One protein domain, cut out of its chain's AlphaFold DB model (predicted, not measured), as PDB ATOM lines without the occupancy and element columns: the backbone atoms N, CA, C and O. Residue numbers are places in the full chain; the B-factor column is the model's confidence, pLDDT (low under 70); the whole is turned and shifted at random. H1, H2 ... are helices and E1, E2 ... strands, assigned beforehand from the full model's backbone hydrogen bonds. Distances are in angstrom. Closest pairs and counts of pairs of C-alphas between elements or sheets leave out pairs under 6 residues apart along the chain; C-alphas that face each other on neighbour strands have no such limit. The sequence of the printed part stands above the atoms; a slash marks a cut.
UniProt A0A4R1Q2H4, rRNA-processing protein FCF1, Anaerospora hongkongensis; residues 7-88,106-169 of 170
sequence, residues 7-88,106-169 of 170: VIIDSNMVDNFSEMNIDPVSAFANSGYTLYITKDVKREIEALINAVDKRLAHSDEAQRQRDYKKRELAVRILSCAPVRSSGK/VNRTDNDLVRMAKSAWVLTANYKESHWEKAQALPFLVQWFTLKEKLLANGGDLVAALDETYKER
ATOM      1  N   VAL A   7     193.517 193.052 194.867       96.38
ATOM      2  CA  VAL A   7     193.976 191.803 195.480       96.38
ATOM      3  C   VAL A   7     194.931 192.127 196.614       96.38
ATOM      4  O   VAL A   7     195.811 192.972 196.476       96.38
ATOM      5  N   ILE A   8     194.743 191.477 197.752       95.00
ATOM      6  CA  ILE A   8     195.542 191.644 198.957       95.00
ATOM      7  C   ILE A   8     195.997 190.265 199.382       95.00
ATOM      8  O   ILE A   8     195.184 189.353 199.503       95.00
ATOM      9  N   ILE A   9     197.294 190.117 199.605       93.62
ATOM     10  CA  ILE A   9     197.868 188.853 200.051       93.62
ATOM     11  C   ILE A   9     198.274 188.954 201.513       93.62
ATOM     12  O   ILE A   9     198.775 189.985 201.965       93.62
ATOM     13  N   ASP A  10     198.028 187.880 202.245       91.12
ATOM     14  CA  ASP A  10     198.596 187.639 203.564       91.12
ATOM     15  C   ASP A  10     200.071 187.201 203.443       91.12
ATOM     16  O   ASP A  10     200.514 186.741 202.386       91.12
ATOM     17  N   SER A  11     200.858 187.331 204.510       89.81
ATOM     18  CA  SER A  11     202.295 187.012 204.487       89.81
ATOM     19  C   SER A  11     202.570 185.518 204.272       89.81
ATOM     20  O   SER A  11     203.538 185.154 203.602       89.81
ATOM     21  N   ASN A  12     201.682 184.642 204.755       89.50
ATOM     22  CA  ASN A  12     201.755 183.190 204.541       89.50
ATOM     23  C   ASN A  12     201.551 182.765 203.075       89.50
ATOM     24  O   ASN A  12     201.871 181.634 202.710       89.50
ATOM     25  N   MET A  13     201.057 183.654 202.212       94.38
ATOM     26  CA  MET A  13     200.898 183.353 200.792       94.38
ATOM     27  C   MET A  13     202.236 183.315 200.058       94.38
ATOM     28  O   MET A  13     202.334 182.656 199.030       94.38
ATOM     29  N   VAL A  14     203.273 183.973 200.590       94.56
ATOM     30  CA  VAL A  14     204.615 183.979 199.987       94.56
ATOM     31  C   VAL A  14     205.172 182.559 199.882       94.56
ATOM     32  O   VAL A  14     205.702 182.190 198.839       94.56
ATOM     33  N   ASP A  15     205.011 181.753 200.933       92.19
ATOM     34  CA  ASP A  15     205.421 180.347 200.936       92.19
ATOM     35  C   ASP A  15     204.694 179.551 199.853       92.19
ATOM     36  O   ASP A  15     205.312 178.949 198.980       92.19
ATOM     37  N   ASN A  16     203.369 179.641 199.862       95.25
ATOM     38  CA  ASN A  16     202.495 178.900 198.966       95.25
ATOM     39  C   ASN A  16     202.724 179.236 197.483       95.25
ATOM     40  O   ASN A  16     202.819 178.343 196.639       95.25
ATOM     41  N   PHE A  17     202.867 180.522 197.159       96.12
ATOM     42  CA  PHE A  17     203.187 180.959 195.805       96.12
ATOM     43  C   PHE A  17     204.602 180.558 195.390       96.12
ATOM     44  O   PHE A  17     204.793 180.093 194.266       96.12
ATOM     45  N   SER A  18     205.582 180.661 196.293       94.94
ATOM     46  CA  SER A  18     206.951 180.221 196.014       94.94
ATOM     47  C   SER A  18     207.027 178.716 195.743       94.94
ATOM     48  O   SER A  18     207.765 178.299 194.852       94.94
ATOM     49  N   GLU A  19     206.283 177.896 196.489       92.62
ATOM     50  CA  GLU A  19     206.226 176.441 196.296       92.62
ATOM     51  C   GLU A  19     205.594 176.059 194.954       92.62
ATOM     52  O   GLU A  19     206.065 175.134 194.294       92.62
ATOM     53  N   MET A  20     204.563 176.791 194.522       93.81
ATOM     54  CA  MET A  20     203.909 176.580 193.225       93.81
ATOM     55  C   MET A  20     204.583 177.312 192.058       93.81
ATOM     56  O   MET A  20     204.102 177.216 190.932       93.81
ATOM     57  N   ASN A  21     205.694 178.014 192.299       94.62
ATOM     58  CA  ASN A  21     206.395 178.814 191.294       94.62
ATOM     59  C   ASN A  21     205.487 179.859 190.612       94.62
ATOM     60  O   ASN A  21     205.564 180.082 189.404       94.62
ATOM     61  N   ILE A  22     204.613 180.485 191.400       95.56
ATOM     62  CA  ILE A  22     203.697 181.534 190.954       95.56
ATOM     63  C   ILE A  22     204.248 182.881 191.405       95.56
ATOM     64  O   ILE A  22     204.499 183.100 192.588       95.56
ATOM     65  N   ASP A  23     204.381 183.808 190.462       95.81
ATOM     66  CA  ASP A  23     204.695 185.202 190.756       95.81
ATOM     67  C   ASP A  23     203.419 186.060 190.661       95.81
ATOM     68  O   ASP A  23     203.043 186.474 189.559       95.81
ATOM     69  N   PRO A  24     202.741 186.364 191.789       96.12
ATOM     70  CA  PRO A  24     201.551 187.206 191.793       96.12
ATOM     71  C   PRO A  24     201.814 188.627 191.280       96.12
ATOM     72  O   PRO A  24     200.893 189.257 190.769       96.12
ATOM     73  N   VAL A  25     203.041 189.151 191.379       96.69
ATOM     74  CA  VAL A  25     203.355 190.488 190.849       96.69
ATOM     75  C   VAL A  25     203.252 190.471 189.328       96.69
ATOM     76  O   VAL A  25     202.560 191.305 188.748       96.69
ATOM     77  N   SER A  26     203.901 189.498 188.686       96.06
ATOM     78  CA  SER A  26     203.865 189.369 187.226       96.06
ATOM     79  C   SER A  26     202.485 188.956 186.721       96.06
ATOM     80  O   SER A  26     202.016 189.518 185.735       96.06
ATOM     81  N   ALA A  27     201.802 188.044 187.422       95.62
ATOM     82  CA  ALA A  27     200.452 187.610 187.057       95.62
ATOM     83  C   ALA A  27     199.449 188.775 187.018       95.62
ATOM     84  O   ALA A  27     198.564 188.811 186.165       95.62
ATOM     85  N   PHE A  28     199.597 189.757 187.913       96.25
ATOM     86  CA  PHE A  28     198.703 190.912 187.962       96.25
ATOM     87  C   PHE A  28     199.170 192.125 187.154       96.25
ATOM     88  O   PHE A  28     198.397 193.064 186.992       96.25
ATOM     89  N   ALA A  29     200.386 192.117 186.600       89.94
ATOM     90  CA  ALA A  29     200.990 193.300 185.985       89.94
ATOM     91  C   ALA A  29     200.192 193.893 184.805       89.94
ATOM     92  O   ALA A  29     200.386 195.063 184.497       89.94
ATOM     93  N   ASN A  30     199.282 193.141 184.170       85.88
ATOM     94  CA  ASN A  30     198.440 193.619 183.063       85.88
ATOM     95  C   ASN A  30     197.040 192.977 183.023       85.88
ATOM     96  O   ASN A  30     196.404 192.942 181.974       85.88
ATOM     97  N   SER A  31     196.549 192.439 184.141       91.69
ATOM     98  CA  SER A  31     195.297 191.664 184.152       91.69
ATOM     99  C   SER A  31     194.060 192.459 184.570       91.69
ATOM    100  O   SER A  31     192.980 191.900 184.730       91.69
ATOM    101  N   GLY A  32     194.211 193.764 184.809       91.81
ATOM    102  CA  GLY A  32     193.172 194.605 185.410       91.81
ATOM    103  C   GLY A  32     193.091 194.483 186.934       91.81
ATOM    104  O   GLY A  32     192.552 195.380 187.578       91.81
ATOM    105  N   TYR A  33     193.686 193.443 187.526       96.19
ATOM    106  CA  TYR A  33     193.877 193.347 188.967       96.19
ATOM    107  C   TYR A  33     195.047 194.216 189.440       96.19
ATOM    108  O   TYR A  33     196.020 194.450 188.731       96.19
ATOM    109  N   THR A  34     194.975 194.696 190.677       95.31
ATOM    110  CA  THR A  34     196.065 195.418 191.338       95.31
ATOM    111  C   THR A  34     196.376 194.764 192.675       95.31
ATOM    112  O   THR A  34     195.503 194.677 193.547       95.31
ATOM    113  N   LEU A  35     197.626 194.337 192.840       96.06
ATOM    114  CA  LEU A  35     198.141 193.746 194.070       96.06
ATOM    115  C   LEU A  35     198.451 194.821 195.117       96.06
ATOM    116  O   LEU A  35     199.073 195.833 194.814       96.06
ATOM    117  N   TYR A  36     198.068 194.571 196.364       95.06
ATOM    118  CA  TYR A  36     198.392 195.384 197.531       95.06
ATOM    119  C   TYR A  36     198.861 194.496 198.683       95.06
ATOM    120  O   TYR A  36     198.530 193.312 198.766       95.06
ATOM    121  N   ILE A  37     199.547 195.114 199.638       93.44
ATOM    122  CA  ILE A  37     199.818 194.535 200.958       93.44
ATOM    123  C   ILE A  37     199.399 195.517 202.048       93.44
ATOM    124  O   ILE A  37     199.313 196.728 201.823       93.44
ATOM    125  N   THR A  38     199.130 195.025 203.253       90.75
ATOM    126  CA  THR A  38     198.874 195.905 204.402       90.75
ATOM    127  C   THR A  38     200.185 196.335 205.064       90.75
ATOM    128  O   THR A  38     201.241 195.749 204.827       90.75
ATOM    129  N   LYS A  39     200.141 197.360 205.927       88.81
ATOM    130  CA  LYS A  39     201.315 197.761 206.729       88.81
ATOM    131  C   LYS A  39     201.834 196.628 207.617       88.81
ATOM    132  O   LYS A  39     203.037 196.544 207.841       88.81
ATOM    133  N   ASP A  40     200.931 195.800 208.130       87.25
ATOM    134  CA  ASP A  40     201.280 194.699 209.024       87.25
ATOM    135  C   ASP A  40     201.838 193.514 208.222       87.25
ATOM    136  O   ASP A  40     202.920 193.034 208.548       87.25
ATOM    137  N   VAL A  41     201.224 193.169 207.081       90.00
ATOM    138  CA  VAL A  41     201.786 192.184 206.136       90.00
ATOM    139  C   VAL A  41     203.169 192.616 205.646       90.00
ATOM    140  O   VAL A  41     204.077 191.795 205.590       90.00
ATOM    141  N   LYS A  42     203.383 193.907 205.349       92.50
ATOM    142  CA  LYS A  42     204.709 194.425 204.977       92.50
ATOM    143  C   LYS A  42     205.769 194.076 206.028       92.50
ATOM    144  O   LYS A  42     206.811 193.533 205.674       92.50
ATOM    145  N   ARG A  43     205.492 194.343 207.307       90.44
ATOM    146  CA  ARG A  43     206.411 194.028 208.416       90.44
ATOM    147  C   ARG A  43     206.656 192.527 208.550       90.44
ATOM    148  O   ARG A  43     207.767 192.109 208.862       90.44
ATOM    149  N   GLU A  44     205.629 191.714 208.323       91.25
ATOM    150  CA  GLU A  44     205.756 190.254 208.337       91.25
ATOM    151  C   GLU A  44     206.630 189.746 207.186       91.25
ATOM    152  O   GLU A  44     207.490 188.896 207.413       91.25
ATOM    153  N   ILE A  45     206.490 190.307 205.981       93.56
ATOM    154  CA  ILE A  45     207.341 189.960 204.834       93.56
ATOM    155  C   ILE A  45     208.790 190.425 205.062       93.56
ATOM    156  O   ILE A  45     209.721 189.671 204.788       93.56
ATOM    157  N   GLU A  46     209.012 191.618 205.624       94.56
ATOM    158  CA  GLU A  46     210.354 192.092 206.013       94.56
ATOM    159  C   GLU A  46     211.014 191.147 207.035       94.56
ATOM    160  O   GLU A  46     212.184 190.783 206.902       94.56
ATOM    161  N   ALA A  47     210.260 190.694 208.040       91.62
ATOM    162  CA  ALA A  47     210.747 189.725 209.016       91.62
ATOM    163  C   ALA A  47     211.038 188.350 208.391       91.62
ATOM    164  O   ALA A  47     212.023 187.708 208.758       91.62
ATOM    165  N   LEU A  48     210.217 187.916 207.432       92.94
ATOM    166  CA  LEU A  48     210.425 186.691 206.663       92.94
ATOM    167  C   LEU A  48     211.720 186.753 205.849       92.94
ATOM    168  O   LEU A  48     212.495 185.801 205.909       92.94
ATOM    169  N   ILE A  49     211.996 187.866 205.163       94.81
ATOM    170  CA  ILE A  49     213.256 188.069 204.425       94.81
ATOM    171  C   ILE A  49     214.446 187.970 205.381       94.81
ATOM    172  O   ILE A  49     215.360 187.186 205.140       94.81
ATOM    173  N   ASN A  50     214.392 188.674 206.515       94.19
ATOM    174  CA  ASN A  50     215.454 188.628 207.522       94.19
ATOM    175  C   ASN A  50     215.676 187.216 208.093       94.19
ATOM    176  O   ASN A  50     216.810 186.824 208.371       94.19
ATOM    177  N   ALA A  51     214.604 186.450 208.303       91.75
ATOM    178  CA  ALA A  51     214.701 185.074 208.781       91.75
ATOM    179  C   ALA A  51     215.316 184.146 207.724       91.75
ATOM    180  O   ALA A  51     216.153 183.311 208.062       91.75
ATOM    181  N   VAL A  52     214.931 184.311 206.455       93.19
ATOM    182  CA  VAL A  52     215.502 183.559 205.331       93.19
ATOM    183  C   VAL A  52     216.990 183.877 205.166       93.19
ATOM    184  O   VAL A  52     217.790 182.949 205.084       93.19
ATOM    185  N   ASP A  53     217.382 185.150 205.232       93.38
ATOM    186  CA  ASP A  53     218.786 185.573 205.130       93.38
ATOM    187  C   ASP A  53     219.675 184.917 206.188       93.38
ATOM    188  O   ASP A  53     220.771 184.444 205.886       93.38
ATOM    189  N   LYS A  54     219.172 184.787 207.419       92.19
ATOM    190  CA  LYS A  54     219.876 184.061 208.488       92.19
ATOM    191  C   LYS A  54     219.985 182.559 208.212       92.19
ATOM    192  O   LYS A  54     220.999 181.956 208.554       92.19
ATOM    193  N   ARG A  55     218.961 181.939 207.616       91.75
ATOM    194  CA  ARG A  55     218.972 180.499 207.296       91.75
ATOM    195  C   ARG A  55     219.878 180.154 206.123       91.75
ATOM    196  O   ARG A  55     220.491 179.087 206.145       91.75
ATOM    197  N   LEU A  56     219.987 181.032 205.124       90.12
ATOM    198  CA  LEU A  56     220.812 180.792 203.935       90.12
ATOM    199  C   LEU A  56     222.276 180.489 204.295       90.12
ATOM    200  O   LEU A  56     222.897 179.649 203.645       90.12
ATOM    201  N   ALA A  57     222.789 181.084 205.378       85.56
ATOM    202  CA  ALA A  57     224.140 180.847 205.891       85.56
ATOM    203  C   ALA A  57     224.392 179.410 206.395       85.56
ATOM    204  O   ALA A  57     225.543 178.994 206.512       85.56
ATOM    205  N   HIS A  58     223.335 178.649 206.694       88.81
ATOM    206  CA  HIS A  58     223.421 177.334 207.339       88.81
ATOM    207  C   HIS A  58     222.660 176.230 206.585       88.81
ATOM    208  O   HIS A  58     222.511 175.125 207.100       88.81
ATOM    209  N   SER A  59     222.156 176.523 205.383       90.56
ATOM    210  CA  SER A  59     221.304 175.607 204.618       90.56
ATOM    211  C   SER A  59     222.101 174.718 203.663       90.56
ATOM    212  O   SER A  59     223.063 175.178 203.035       90.56
ATOM    213  N   ASP A  60     221.650 173.468 203.506       94.38
ATOM    214  CA  ASP A  60     222.044 172.604 202.389       94.38
ATOM    215  C   ASP A  60     221.552 173.166 201.043       94.38
ATOM    216  O   ASP A  60     220.768 174.113 201.000       94.38
ATOM    217  N   GLU A  61     222.019 172.599 199.930       91.12
ATOM    218  CA  GLU A  61     221.714 173.128 198.596       91.12
ATOM    219  C   GLU A  61     220.211 173.100 198.268       91.12
ATOM    220  O   GLU A  61     219.678 174.069 197.730       91.12
ATOM    221  N   ALA A  62     219.489 172.041 198.643       90.25
ATOM    222  CA  ALA A  62     218.063 171.928 198.345       90.25
ATOM    223  C   ALA A  62     217.232 172.943 199.146       90.25
ATOM    224  O   ALA A  62     216.319 173.577 198.607       90.25
ATOM    225  N   GLN A  63     217.555 173.124 200.428       91.25
ATOM    226  CA  GLN A  63     216.933 174.128 201.284       91.25
ATOM    227  C   GLN A  63     217.291 175.543 200.829       91.25
ATOM    228  O   GLN A  63     216.413 176.401 200.754       91.25
ATOM    229  N   ARG A  64     218.550 175.771 200.448       92.88
ATOM    230  CA  ARG A  64     219.042 177.053 199.942       92.88
ATOM    231  C   ARG A  64     218.296 177.491 198.686       92.88
ATOM    232  O   ARG A  64     217.869 178.637 198.621       92.88
ATOM    233  N   GLN A  65     218.075 176.591 197.725       92.12
ATOM    234  CA  GLN A  65     217.303 176.897 196.512       92.12
ATOM    235  C   GLN A  65     215.850 177.292 196.828       92.12
ATOM    236  O   GLN A  65     215.333 178.255 196.257       92.12
ATOM    237  N   ARG A  66     215.187 176.594 197.763       92.06
ATOM    238  CA  ARG A  66     213.828 176.961 198.209       92.06
ATOM    239  C   ARG A  66     213.803 178.325 198.894       92.06
ATOM    240  O   ARG A  66     212.960 179.159 198.571       92.06
ATOM    241  N   ASP A  67     214.739 178.556 199.808       93.88
ATOM    242  CA  ASP A  67     214.854 179.815 200.540       93.88
ATOM    243  C   ASP A  67     215.182 180.990 199.599       93.88
ATOM    244  O   ASP A  67     214.595 182.060 199.751       93.88
ATOM    245  N   TYR A  68     216.012 180.793 198.567       93.94
ATOM    246  CA  TYR A  68     216.261 181.812 197.540       93.94
ATOM    247  C   TYR A  68     214.993 182.204 196.781       93.94
ATOM    248  O   TYR A  68     214.689 183.394 196.709       93.94
ATOM    249  N   LYS A  69     214.226 181.229 196.275       94.19
ATOM    250  CA  LYS A  69     212.962 181.503 195.564       94.19
ATOM    251  C   LYS A  69     211.971 182.255 196.448       94.19
ATOM    252  O   LYS A  69     211.414 183.275 196.041       94.19
ATOM    253  N   LYS A  70     211.817 181.795 197.692       95.19
ATOM    254  CA  LYS A  70     210.948 182.428 198.687       95.19
ATOM    255  C   LYS A  70     211.361 183.875 198.944       95.19
ATOM    256  O   LYS A  70     210.517 184.771 198.970       95.19
ATOM    257  N   ARG A  71     212.661 184.108 199.136       96.12
ATOM    258  CA  ARG A  71     213.226 185.439 199.371       96.12
ATOM    259  C   ARG A  71     213.020 186.364 198.179       96.12
ATOM    260  O   ARG A  71     212.609 187.504 198.369       96.12
ATOM    261  N   GLU A  72     213.321 185.895 196.973       96.44
ATOM    262  CA  GLU A  72     213.181 186.683 195.748       96.44
ATOM    263  C   GLU A  72     211.730 187.130 195.556       96.44
ATOM    264  O   GLU A  72     211.466 188.319 195.366       96.44
ATOM    265  N   LEU A  73     210.783 186.202 195.723       97.50
ATOM    266  CA  LEU A  73     209.363 186.513 195.651       97.50
ATOM    267  C   LEU A  73     208.942 187.531 196.725       97.50
ATOM    268  O   LEU A  73     208.253 188.506 196.420       97.50
ATOM    269  N   ALA A  74     209.388 187.351 197.971       96.88
ATOM    270  CA  ALA A  74     209.115 188.282 199.067       96.88
ATOM    271  C   ALA A  74     209.607 189.710 198.763       96.88
ATOM    272  O   ALA A  74     208.868 190.681 198.943       96.88
ATOM    273  N   VAL A  75     210.843 189.842 198.267       97.56
ATOM    274  CA  VAL A  75     211.440 191.131 197.880       97.56
ATOM    275  C   VAL A  75     210.660 191.770 196.734       97.56
ATOM    276  O   VAL A  75     210.391 192.975 196.768       97.56
ATOM    277  N   ARG A  76     210.259 190.975 195.738       97.25
ATOM    278  CA  ARG A  76     209.488 191.448 194.583       97.25
ATOM    279  C   ARG A  76     208.122 191.982 195.007       97.25
ATOM    280  O   ARG A  76     207.752 193.085 194.614       97.25
ATOM    281  N   ILE A  77     207.422 191.265 195.888       96.62
ATOM    282  CA  ILE A  77     206.163 191.729 196.486       96.62
ATOM    283  C   ILE A  77     206.371 193.057 197.221       96.62
ATOM    284  O   ILE A  77     205.635 194.004 196.958       96.62
ATOM    285  N   LEU A  78     207.373 193.165 198.102       96.00
ATOM    286  CA  LEU A  78     207.628 194.411 198.842       96.00
ATOM    287  C   LEU A  78     207.956 195.600 197.937       96.00
ATOM    288  O   LEU A  78     207.614 196.733 198.274       96.00
ATOM    289  N   SER A  79     208.633 195.345 196.819       95.69
ATOM    290  CA  SER A  79     209.078 196.387 195.892       95.69
ATOM    291  C   SER A  79     207.959 196.865 194.965       95.69
ATOM    292  O   SER A  79     207.945 198.033 194.583       95.69
ATOM    293  N   CYS A  80     207.022 195.983 194.606       95.31
ATOM    294  CA  CYS A  80     206.011 196.266 193.587       95.31
ATOM    295  C   CYS A  80     204.595 196.468 194.145       95.31
ATOM    296  O   CYS A  80     203.803 197.174 193.525       95.31
ATOM    297  N   ALA A  81     204.249 195.866 195.288       94.12
ATOM    298  CA  ALA A  81     202.902 195.955 195.847       94.12
ATOM    299  C   ALA A  81     202.736 197.229 196.704       94.12
ATOM    300  O   ALA A  81     203.354 197.342 197.768       94.12
ATOM    301  N   PRO A  82     201.875 198.190 196.315       92.69
ATOM    302  CA  PRO A  82     201.569 199.346 197.151       92.69
ATOM    303  C   PRO A  82     201.011 198.954 198.526       92.69
ATOM    304  O   PRO A  82     200.174 198.058 198.675       92.69
ATOM    305  N   VAL A  83     201.439 199.696 199.551       90.12
ATOM    306  CA  VAL A  83     201.001 199.483 200.934       90.12
ATOM    307  C   VAL A  83     199.677 200.200 201.183       90.12
ATOM    308  O   VAL A  83     199.589 201.425 201.086       90.12
ATOM    309  N   ARG A  84     198.652 199.451 201.591       81.06
ATOM    310  CA  ARG A  84     197.325 199.983 201.911       81.06
ATOM    311  C   ARG A  84     197.052 199.927 203.409       81.06
ATOM    312  O   ARG A  84     197.383 198.966 204.099       81.06
ATOM    313  N   SER A  85     196.414 200.974 203.926       68.62
ATOM    314  CA  SER A  85     195.861 200.964 205.279       68.62
ATOM    315  C   SER A  85     194.359 200.723 205.221       68.62
ATOM    316  O   SER A  85     193.658 201.248 204.360       68.62
ATOM    317  N   SER A  86     193.869 199.958 206.185       63.16
ATOM    318  CA  SER A  86     192.455 199.721 206.460       63.16
ATOM    319  C   SER A  86     191.720 200.966 207.006       63.16
ATOM    320  O   SER A  86     190.519 200.920 207.271       63.16
ATOM    321  N   GLY A  87     192.421 202.098 207.171       56.12
ATOM    322  CA  GLY A  87     191.841 203.422 207.414       56.12
ATOM    323  C   GLY A  87     191.403 203.702 208.852       56.12
ATOM    324  O   GLY A  87     191.047 204.836 209.155       56.12
ATOM    325  N   LYS A  88     191.459 202.723 209.767       55.56
ATOM    326  CA  LYS A  88     191.268 202.969 211.207       55.56
ATOM    327  C   LYS A  88     192.246 202.135 212.035       55.56
ATOM    328  O   LYS A  88     192.255 200.918 211.841       55.56
ATOM    329  N   VAL A 106     198.808 189.813 218.043       64.44
ATOM    330  CA  VAL A 106     198.124 188.621 217.534       64.44
ATOM    331  C   VAL A 106     196.705 189.020 217.099       64.44
ATOM    332  O   VAL A 106     196.046 189.826 217.758       64.44
ATOM    333  N   ASN A 107     196.267 188.513 215.942       70.19
ATOM    334  CA  ASN A 107     194.988 188.801 215.269       70.19
ATOM    335  C   ASN A 107     194.822 190.212 214.673       70.19
ATOM    336  O   ASN A 107     193.783 190.495 214.072       70.19
ATOM    337  N   ARG A 108     195.794 191.125 214.809       70.12
ATOM    338  CA  ARG A 108     195.676 192.465 214.210       70.12
ATOM    339  C   ARG A 108     195.692 192.431 212.687       70.12
ATOM    340  O   ARG A 108     194.794 193.000 212.067       70.12
ATOM    341  N   THR A 109     196.696 191.777 212.109       72.12
ATOM    342  CA  THR A 109     196.823 191.604 210.655       72.12
ATOM    343  C   THR A 109     195.548 190.973 210.097       72.12
ATOM    344  O   THR A 109     194.925 191.502 209.180       72.12
ATOM    345  N   ASP A 110     195.101 189.903 210.744       77.75
ATOM    346  CA  ASP A 110     193.971 189.080 210.347       77.75
ATOM    347  C   ASP A 110     192.646 189.855 210.378       77.75
ATOM    348  O   ASP A 110     191.901 189.844 209.404       77.75
ATOM    349  N   ASN A 111     192.369 190.622 211.439       77.88
ATOM    350  CA  ASN A 111     191.167 191.463 211.511       77.88
ATOM    351  C   ASN A 111     191.128 192.541 210.416       77.88
ATOM    352  O   ASN A 111     190.061 192.850 209.868       77.88
ATOM    353  N   ASP A 112     192.283 193.123 210.092       82.44
ATOM    354  CA  ASP A 112     192.398 194.100 209.013       82.44
ATOM    355  C   ASP A 112     192.141 193.466 207.647       82.44
ATOM    356  O   ASP A 112     191.384 194.029 206.849       82.44
ATOM    357  N   LEU A 113     192.700 192.281 207.405       86.62
ATOM    358  CA  LEU A 113     192.475 191.503 206.190       86.62
ATOM    359  C   LEU A 113     191.006 191.072 206.059       86.62
ATOM    360  O   LEU A 113     190.383 191.343 205.033       86.62
ATOM    361  N   VAL A 114     190.397 190.518 207.113       85.62
ATOM    362  CA  VAL A 114     188.967 190.149 207.147       85.62
ATOM    363  C   VAL A 114     188.077 191.343 206.793       85.62
ATOM    364  O   VAL A 114     187.132 191.223 206.013       85.62
ATOM    365  N   ARG A 115     188.385 192.538 207.303       85.25
ATOM    366  CA  ARG A 115     187.641 193.751 206.936       85.25
ATOM    367  C   ARG A 115     187.791 194.096 205.453       85.25
ATOM    368  O   ARG A 115     186.812 194.515 204.833       85.25
ATOM    369  N   MET A 116     188.991 193.960 204.894       87.94
ATOM    370  CA  MET A 116     189.243 194.251 203.480       87.94
ATOM    371  C   MET A 116     188.538 193.263 202.541       87.94
ATOM    372  O   MET A 116     188.072 193.690 201.484       87.94
ATOM    373  N   ALA A 117     188.339 192.010 202.973       89.38
ATOM    374  CA  ALA A 117     187.641 190.955 202.225       89.38
ATOM    375  C   ALA A 117     186.161 191.264 201.904       89.38
ATOM    376  O   ALA A 117     185.497 190.523 201.185       89.38
ATOM    377  N   LYS A 118     185.620 192.383 202.403       87.00
ATOM    378  CA  LYS A 118     184.306 192.910 201.997       87.00
ATOM    379  C   LYS A 118     184.319 193.623 200.638       87.00
ATOM    380  O   LYS A 118     183.259 193.870 200.081       87.00
ATOM    381  N   SER A 119     185.491 194.031 200.144       88.94
ATOM    382  CA  SER A 119     185.615 194.911 198.963       88.94
ATOM    383  C   SER A 119     186.885 194.698 198.130       88.94
ATOM    384  O   SER A 119     187.145 195.451 197.192       88.94
ATOM    385  N   ALA A 120     187.706 193.720 198.498       92.81
ATOM    386  CA  ALA A 120     188.934 193.334 197.818       92.81
ATOM    387  C   ALA A 120     189.123 191.826 197.980       92.81
ATOM    388  O   ALA A 120     188.757 191.289 199.026       92.81
ATOM    389  N   TRP A 121     189.723 191.174 196.989       95.69
ATOM    390  CA  TRP A 121     190.210 189.809 197.149       95.69
ATOM    391  C   TRP A 121     191.261 189.778 198.250       95.69
ATOM    392  O   TRP A 121     192.209 190.559 198.228       95.69
ATOM    393  N   VAL A 122     191.078 188.892 199.219       94.69
ATOM    394  CA  VAL A 122     192.033 188.634 200.293       94.69
ATOM    395  C   VAL A 122     192.435 187.177 200.195       94.69
ATOM    396  O   VAL A 122     191.606 186.294 200.406       94.69
ATOM    397  N   LEU A 123     193.697 186.944 199.850       95.06
ATOM    398  CA  LEU A 123     194.266 185.610 199.703       95.06
ATOM    399  C   LEU A 123     195.045 185.283 200.975       95.06
ATOM    400  O   LEU A 123     195.937 186.040 201.365       95.06
ATOM    401  N   THR A 124     194.703 184.175 201.624       92.94
ATOM    402  CA  THR A 124     195.368 183.725 202.853       92.94
ATOM    403  C   THR A 124     195.421 182.203 202.917       92.94
ATOM    404  O   THR A 124     194.549 181.514 202.392       92.94
ATOM    405  N   ALA A 125     196.435 181.666 203.585       87.56
ATOM    406  CA  ALA A 125     196.502 180.260 203.972       87.56
ATOM    407  C   ALA A 125     196.119 180.030 205.444       87.56
ATOM    408  O   ALA A 125     196.283 178.923 205.965       87.56
ATOM    409  N   ASN A 126     195.630 181.064 206.135       80.81
ATOM    410  CA  ASN A 126     195.278 180.981 207.541       80.81
ATOM    411  C   ASN A 126     193.816 180.541 207.714       80.81
ATOM    412  O   ASN A 126     192.893 181.350 207.645       80.81
ATOM    413  N   TYR A 127     193.606 179.240 207.932       69.69
ATOM    414  CA  TYR A 127     192.271 178.656 208.124       69.69
ATOM    415  C   TYR A 127     192.010 178.155 209.551       69.69
ATOM    416  O   TYR A 127     190.873 177.834 209.883       69.69
ATOM    417  N   LYS A 128     193.046 178.057 210.398       63.56
ATOM    418  CA  LYS A 128     192.952 177.423 211.727       63.56
ATOM    419  C   LYS A 128     192.621 178.388 212.865       63.56
ATOM    420  O   LYS A 128     192.418 177.935 213.988       63.56
ATOM    421  N   GLU A 129     192.585 179.695 212.614       68.38
ATOM    422  CA  GLU A 129     192.268 180.682 213.652       68.38
ATOM    423  C   GLU A 129     190.782 181.083 213.609       68.38
ATOM    424  O   GLU A 129     190.184 181.249 212.544       68.38
ATOM    425  N   SER A 130     190.172 181.249 214.786       62.16
ATOM    426  CA  SER A 130     188.713 181.370 214.962       62.16
ATOM    427  C   SER A 130     188.074 182.594 214.288       62.16
ATOM    428  O   SER A 130     186.880 182.587 213.977       62.16
ATOM    429  N   HIS A 131     188.833 183.661 214.025       69.31
ATOM    430  CA  HIS A 131     188.350 184.808 213.242       69.31
ATOM    431  C   HIS A 131     188.280 184.523 211.740       69.31
ATOM    432  O   HIS A 131     187.409 185.086 211.079       69.31
ATOM    433  N   TRP A 132     189.122 183.635 211.204       74.81
ATOM    434  CA  TRP A 132     189.037 183.220 209.800       74.81
ATOM    435  C   TRP A 132     187.878 182.272 209.552       74.81
ATOM    436  O   TRP A 132     187.258 182.353 208.497       74.81
ATOM    437  N   GLU A 133     187.541 181.426 210.527       74.25
ATOM    438  CA  GLU A 133     186.363 180.556 210.475       74.25
ATOM    439  C   GLU A 133     185.078 181.382 210.305       74.25
ATOM    440  O   GLU A 133     184.299 181.168 209.377       74.25
ATOM    441  N   LYS A 134     184.907 182.426 211.125       75.31
ATOM    442  CA  LYS A 134     183.765 183.353 211.015       75.31
ATOM    443  C   LYS A 134     183.781 184.176 209.726       75.31
ATOM    444  O   LYS A 134     182.732 184.624 209.270       75.31
ATOM    445  N   ALA A 135     184.960 184.404 209.153       80.06
ATOM    446  CA  ALA A 135     185.136 185.191 207.942       80.06
ATOM    447  C   ALA A 135     184.957 184.384 206.645       80.06
ATOM    448  O   ALA A 135     184.903 185.004 205.586       80.06
ATOM    449  N   GLN A 136     184.823 183.049 206.694       79.31
ATOM    450  CA  GLN A 136     184.641 182.209 205.494       79.31
ATOM    451  C   GLN A 136     183.404 182.593 204.672       79.31
ATOM    452  O   GLN A 136     183.392 182.423 203.459       79.31
ATOM    453  N   ALA A 137     182.380 183.160 205.314       81.81
ATOM    454  CA  ALA A 137     181.188 183.661 204.635       81.81
ATOM    455  C   ALA A 137     181.437 184.950 203.821       81.81
ATOM    456  O   ALA A 137     180.529 185.434 203.144       81.81
ATOM    457  N   LEU A 138     182.629 185.553 203.904       86.94
ATOM    458  CA  LEU A 138     182.945 186.758 203.147       86.94
ATOM    459  C   LEU A 138     183.233 186.420 201.679       86.94
ATOM    460  O   LEU A 138     184.083 185.576 201.391       86.94
ATOM    461  N   PRO A 139     182.605 187.141 200.736       84.88
ATOM    462  CA  PRO A 139     182.610 186.773 199.322       84.88
ATOM    463  C   PRO A 139     184.003 186.801 198.690       84.88
ATOM    464  O   PRO A 139     184.284 186.004 197.799       84.88
ATOM    465  N   PHE A 140     184.895 187.673 199.169       92.38
ATOM    466  CA  PHE A 140     186.223 187.861 198.582       92.38
ATOM    467  C   PHE A 140     187.364 187.351 199.459       92.38
ATOM    468  O   PHE A 140     188.529 187.625 199.173       92.38
ATOM    469  N   LEU A 141     187.055 186.598 200.518       92.94
ATOM    470  CA  LEU A 141     188.070 185.851 201.248       92.94
ATOM    471  C   LEU A 141     188.340 184.532 200.520       92.94
ATOM    472  O   LEU A 141     187.450 183.688 200.412       92.94
ATOM    473  N   VAL A 142     189.562 184.337 200.033       93.38
ATOM    474  CA  VAL A 142     189.959 183.111 199.335       93.38
ATOM    475  C   VAL A 142     191.050 182.423 200.133       93.38
ATOM    476  O   VAL A 142     192.138 182.960 200.342       93.38
ATOM    477  N   GLN A 143     190.730 181.217 200.586       92.19
ATOM    478  CA  GLN A 143     191.673 180.356 201.273       92.19
ATOM    479  C   GLN A 143     192.590 179.668 200.266       92.19
ATOM    480  O   GLN A 143     192.173 179.338 199.153       92.19
ATOM    481  N   TRP A 144     193.827 179.404 200.679       93.38
ATOM    482  CA  TRP A 144     194.822 178.783 199.814       93.38
ATOM    483  C   TRP A 144     194.360 177.454 199.224       93.38
ATOM    484  O   TRP A 144     194.590 177.226 198.047       93.38
ATOM    485  N   PHE A 145     193.684 176.596 199.994       91.38
ATOM    486  CA  PHE A 145     193.219 175.308 199.468       91.38
ATOM    487  C   PHE A 145     192.249 175.496 198.288       91.38
ATOM    488  O   PHE A 145     192.441 174.870 197.251       91.38
ATOM    489  N   THR A 146     191.302 176.436 198.393       92.31
ATOM    490  CA  THR A 146     190.382 176.788 197.300       92.31
ATOM    491  C   THR A 146     191.133 177.382 196.113       92.31
ATOM    492  O   THR A 146     190.929 176.967 194.976       92.31
ATOM    493  N   LEU A 147     192.039 178.335 196.361       95.31
ATOM    494  CA  LEU A 147     192.809 178.961 195.285       95.31
ATOM    495  C   LEU A 147     193.699 177.945 194.566       95.31
ATOM    496  O   LEU A 147     193.810 177.984 193.346       95.31
ATOM    497  N   LYS A 148     194.319 177.029 195.310       95.81
ATOM    498  CA  LYS A 148     195.199 175.987 194.787       95.81
ATOM    499  C   LYS A 148     194.454 175.047 193.848       95.81
ATOM    500  O   LYS A 148     194.986 174.734 192.790       95.81
ATOM    501  N   GLU A 149     193.240 174.629 194.196       96.06
ATOM    502  CA  GLU A 149     192.399 173.820 193.303       96.06
ATOM    503  C   GLU A 149     192.151 174.539 191.973       96.06
ATOM    504  O   GLU A 149     192.368 173.960 190.909       96.06
ATOM    505  N   LYS A 150     191.796 175.829 192.025       96.69
ATOM    506  CA  LYS A 150     191.577 176.646 190.823       96.69
ATOM    507  C   LYS A 150     192.849 176.888 190.023       96.69
ATOM    508  O   LYS A 150     192.829 176.797 188.801       96.69
ATOM    509  N   LEU A 151     193.971 177.131 190.690       96.88
ATOM    510  CA  LEU A 151     195.274 177.253 190.043       96.88
ATOM    511  C   LEU A 151     195.642 175.971 189.297       96.88
ATOM    512  O   LEU A 151     196.063 176.041 188.148       96.88
ATOM    513  N   LEU A 152     195.454 174.803 189.914       96.19
ATOM    514  CA  LEU A 152     195.729 173.518 189.269       96.19
ATOM    515  C   LEU A 152     194.812 173.281 188.062       96.19
ATOM    516  O   LEU A 152     195.295 172.842 187.019       96.19
ATOM    517  N   ALA A 153     193.526 173.623 188.172       96.38
ATOM    518  CA  ALA A 153     192.571 173.514 187.067       96.38
ATOM    519  C   ALA A 153     192.910 174.442 185.884       96.38
ATOM    520  O   ALA A 153     192.659 174.086 184.735       96.38
ATOM    521  N   ASN A 154     193.529 175.594 186.153       95.00
ATOM    522  CA  ASN A 154     193.873 176.609 185.153       95.00
ATOM    523  C   ASN A 154     195.367 176.616 184.774       95.00
ATOM    524  O   ASN A 154     195.891 177.630 184.319       95.00
ATOM    525  N   GLY A 155     196.094 175.512 184.988       94.00
ATOM    526  CA  GLY A 155     197.502 175.398 184.576       94.00
ATOM    527  C   GLY A 155     198.459 176.382 185.267       94.00
ATOM    528  O   GLY A 155     199.516 176.694 184.724       94.00
ATOM    529  N   GLY A 156     198.099 176.876 186.453       93.81
ATOM    530  CA  GLY A 156     198.862 177.862 187.221       93.81
ATOM    531  C   GLY A 156     198.505 179.322 186.932       93.81
ATOM    532  O   GLY A 156     199.129 180.211 187.513       93.81
ATOM    533  N   ASP A 157     197.509 179.595 186.082       96.31
ATOM    534  CA  ASP A 157     197.051 180.960 185.811       96.31
ATOM    535  C   ASP A 157     196.256 181.525 187.003       96.31
ATOM    536  O   ASP A 157     195.114 181.144 187.277       96.31
ATOM    537  N   LEU A 158     196.883 182.459 187.721       96.56
ATOM    538  CA  LEU A 158     196.308 183.105 188.900       96.56
ATOM    539  C   LEU A 158     195.119 184.020 188.576       96.56
ATOM    540  O   LEU A 158     194.226 184.167 189.411       96.56
ATOM    541  N   VAL A 159     195.094 184.632 187.393       96.56
ATOM    542  CA  VAL A 159     194.003 185.525 186.977       96.56
ATOM    543  C   VAL A 159     192.777 184.690 186.646       96.56
ATOM    544  O   VAL A 159     191.705 184.938 187.198       96.56
ATOM    545  N   ALA A 160     192.957 183.646 185.833       96.44
ATOM    546  CA  ALA A 160     191.885 182.713 185.500       96.44
ATOM    547  C   ALA A 160     191.310 182.043 186.759       96.44
ATOM    548  O   ALA A 160     190.091 181.985 186.924       96.44
ATOM    549  N   ALA A 161     192.175 181.634 187.694       96.50
ATOM    550  CA  ALA A 161     191.752 181.047 188.963       96.50
ATOM    551  C   ALA A 161     190.884 181.999 189.812       96.50
ATOM    552  O   ALA A 161     189.892 181.566 190.408       96.50
ATOM    553  N   LEU A 162     191.222 183.294 189.870       95.00
ATOM    554  CA  LEU A 162     190.412 184.291 190.584       95.00
ATOM    555  C   LEU A 162     189.096 184.602 189.864       95.00
ATOM    556  O   LEU A 162     188.060 184.690 190.522       95.00
ATOM    557  N   ASP A 163     189.111 184.719 188.537       94.88
ATOM    558  CA  ASP A 163     187.898 184.959 187.750       94.88
ATOM    559  C   ASP A 163     186.913 183.788 187.845       94.88
ATOM    560  O   ASP A 163     185.701 183.995 187.931       94.88
ATOM    561  N   GLU A 164     187.409 182.551 187.860       95.00
ATOM    562  CA  GLU A 164     186.584 181.368 188.103       95.00
ATOM    563  C   GLU A 164     186.018 181.369 189.528       95.00
ATOM    564  O   GLU A 164     184.813 181.200 189.709       95.00
ATOM    565  N   THR A 165     186.856 181.667 190.529       93.69
ATOM    566  CA  THR A 165     186.411 181.807 191.928       93.69
ATOM    567  C   THR A 165     185.311 182.864 192.064       93.69
ATOM    568  O   THR A 165     184.375 182.692 192.845       93.69
ATOM    569  N   TYR A 166     185.396 183.962 191.308       92.75
ATOM    570  CA  TYR A 166     184.356 184.985 191.278       92.75
ATOM    571  C   TYR A 166     183.036 184.449 190.725       92.75
ATOM    572  O   TYR A 166     182.000 184.643 191.359       92.75
ATOM    573  N   LYS A 167     183.074 183.761 189.575       91.38
ATOM    574  CA  LYS A 167     181.881 183.219 188.898       91.38
ATOM    575  C   LYS A 167     181.100 182.236 189.767       91.38
ATOM    576  O   LYS A 167     179.883 182.184 189.676       91.38
ATOM    577  N   GLU A 168     181.782 181.469 190.611       90.56
ATOM    578  CA  GLU A 168     181.132 180.508 191.516       90.56
ATOM    579  C   GLU A 168     180.458 181.164 192.725       90.56
ATOM    580  O   GLU A 168     179.588 180.567 193.357       90.56
ATOM    581  N   ARG A 169     180.880 182.382 193.075       86.62
ATOM    582  CA  ARG A 169     180.413 183.114 194.261       86.62
ATOM    583  C   ARG A 169     179.439 184.247 193.931       86.62
ATOM    584  O   ARG A 169     178.915 184.871 194.856       86.62
TER     585      ARG A 169
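What this domain is: This is residues 7 to 88 and 106 to 169 of the 170 residues of the protein "rRNA-processing protein FCF1" of Anaerospora hongkongensis (UniProt A0A4R1Q2H4). A small twisted sheet of four short parallel strands has helix H5 over one face, with H6 beside H5, while H2, H7 and H8 gather on the side away from H5. From the E2 edge of the sheet a long helical hairpin, H3 and H4, reaches away and makes one end of the longest axis, and H1 packs on H4. The printed part has 146 residues with eight named helices and four named strands, in the order E1 H1 H2 E2 H3 H4 H5 E3 H6 E4 H7 H8; the sheet runs E2 E1 E3 E4, all parallel, and the class is mixed, helices and strands. The whole is compact, with a radius of gyration of the C-alphas of 15.0 A and spans of 44 by 37 by 29 A.

How they stand to each other: E1, residues 7 to 9, is an inner strand of the sheet. H1, residues 13 to 19, only grazes the sheet with residues 13 to 16. H2, residues 24 to 28, also only grazes it. E2, residues 34 to 38, is an edge strand parallel to E1 at 40 degrees, with N 36 and O 7 within hydrogen-bond range at 2.8 A; E1, H1, H2 and E2 make a strand-helix-strand unit, two parallel neighbour strands with helices between, its crossover right-handed. H3, residues 39 to 56, and H4, residues 61 to 80, form a helical hairpin: they touch, closest at the C-alphas of Ile 49 and Arg 71, 5.7 A, at a shallow tilt of 27 degrees, opposite ways. H4 touches H1 with residues 66 to 74 alone, closest at the C-alphas of Ser 18 and Lys 70, 5.3 A, at a steep tilt of 42 degrees. H4 touches H2 with residues 76 to 80 alone, the C-alphas of Val 25 and Ile 77 being 6.4 A apart. H5, residues 108 to 116, is on the sheet at a height over the sheet of 8.7 A and lies over E1, along the strands at 16 degrees on the local plane. E3, residues 121 to 124, is parallel to E1 at 16 degrees, with N 8 and O 121 within hydrogen-bond range at 2.7 A. H6, residues 130 to 135, touches H5, closest at the C-alphas of Val 114 and Ala 135, 6.3 A. E4, residues 141 to 143, is the other edge strand, parallel to E3 at 32 degrees, with N 142 and O 122 at 2.9 A; E3, H6 and E4 make a second such unit, also right-handed. H7, residues 144 to 153, touches H8, residues 158 to 169, about perpendicular at 71 degrees, only just past steep, closest at the C-alphas of Lys 150 and Ala 161, 4.8 A. H8 touches H2 with residues 158 to 159 alone, the C-alphas of Ala 27 and Leu 158 being 6.4 A apart. Every O i to N i+4 pair is within hydrogen-bond range in H1 to H7; in H8 7 of 8 are.

Where its parts are: E1 begins at C-alpha 7, (193.976, 191.803, 195.480). From first to last C-alpha, E2 measures 13.4 A, H3 26.0 A, H4 28.4 A, H5 12.6 A, H7 14.0 A and H8 16.8 A. H4 begins at C-alpha 61, (221.714, 173.128, 198.596), and H8 ends at C-alpha 169, (180.413, 183.114, 194.261).

The domain as a whole: The two C-alphas farthest apart are those of His 58 and Lys 167, 45.8 A. Residues 89 to 105 are not printed, and C-alphas 88 and 106 are 17.1 A apart across the cut. Of the links printed whole, each is tight. The mean pLDDT of the printed part is 89.5, with residues 85 to 88, 106 and 127 to 131 under 70.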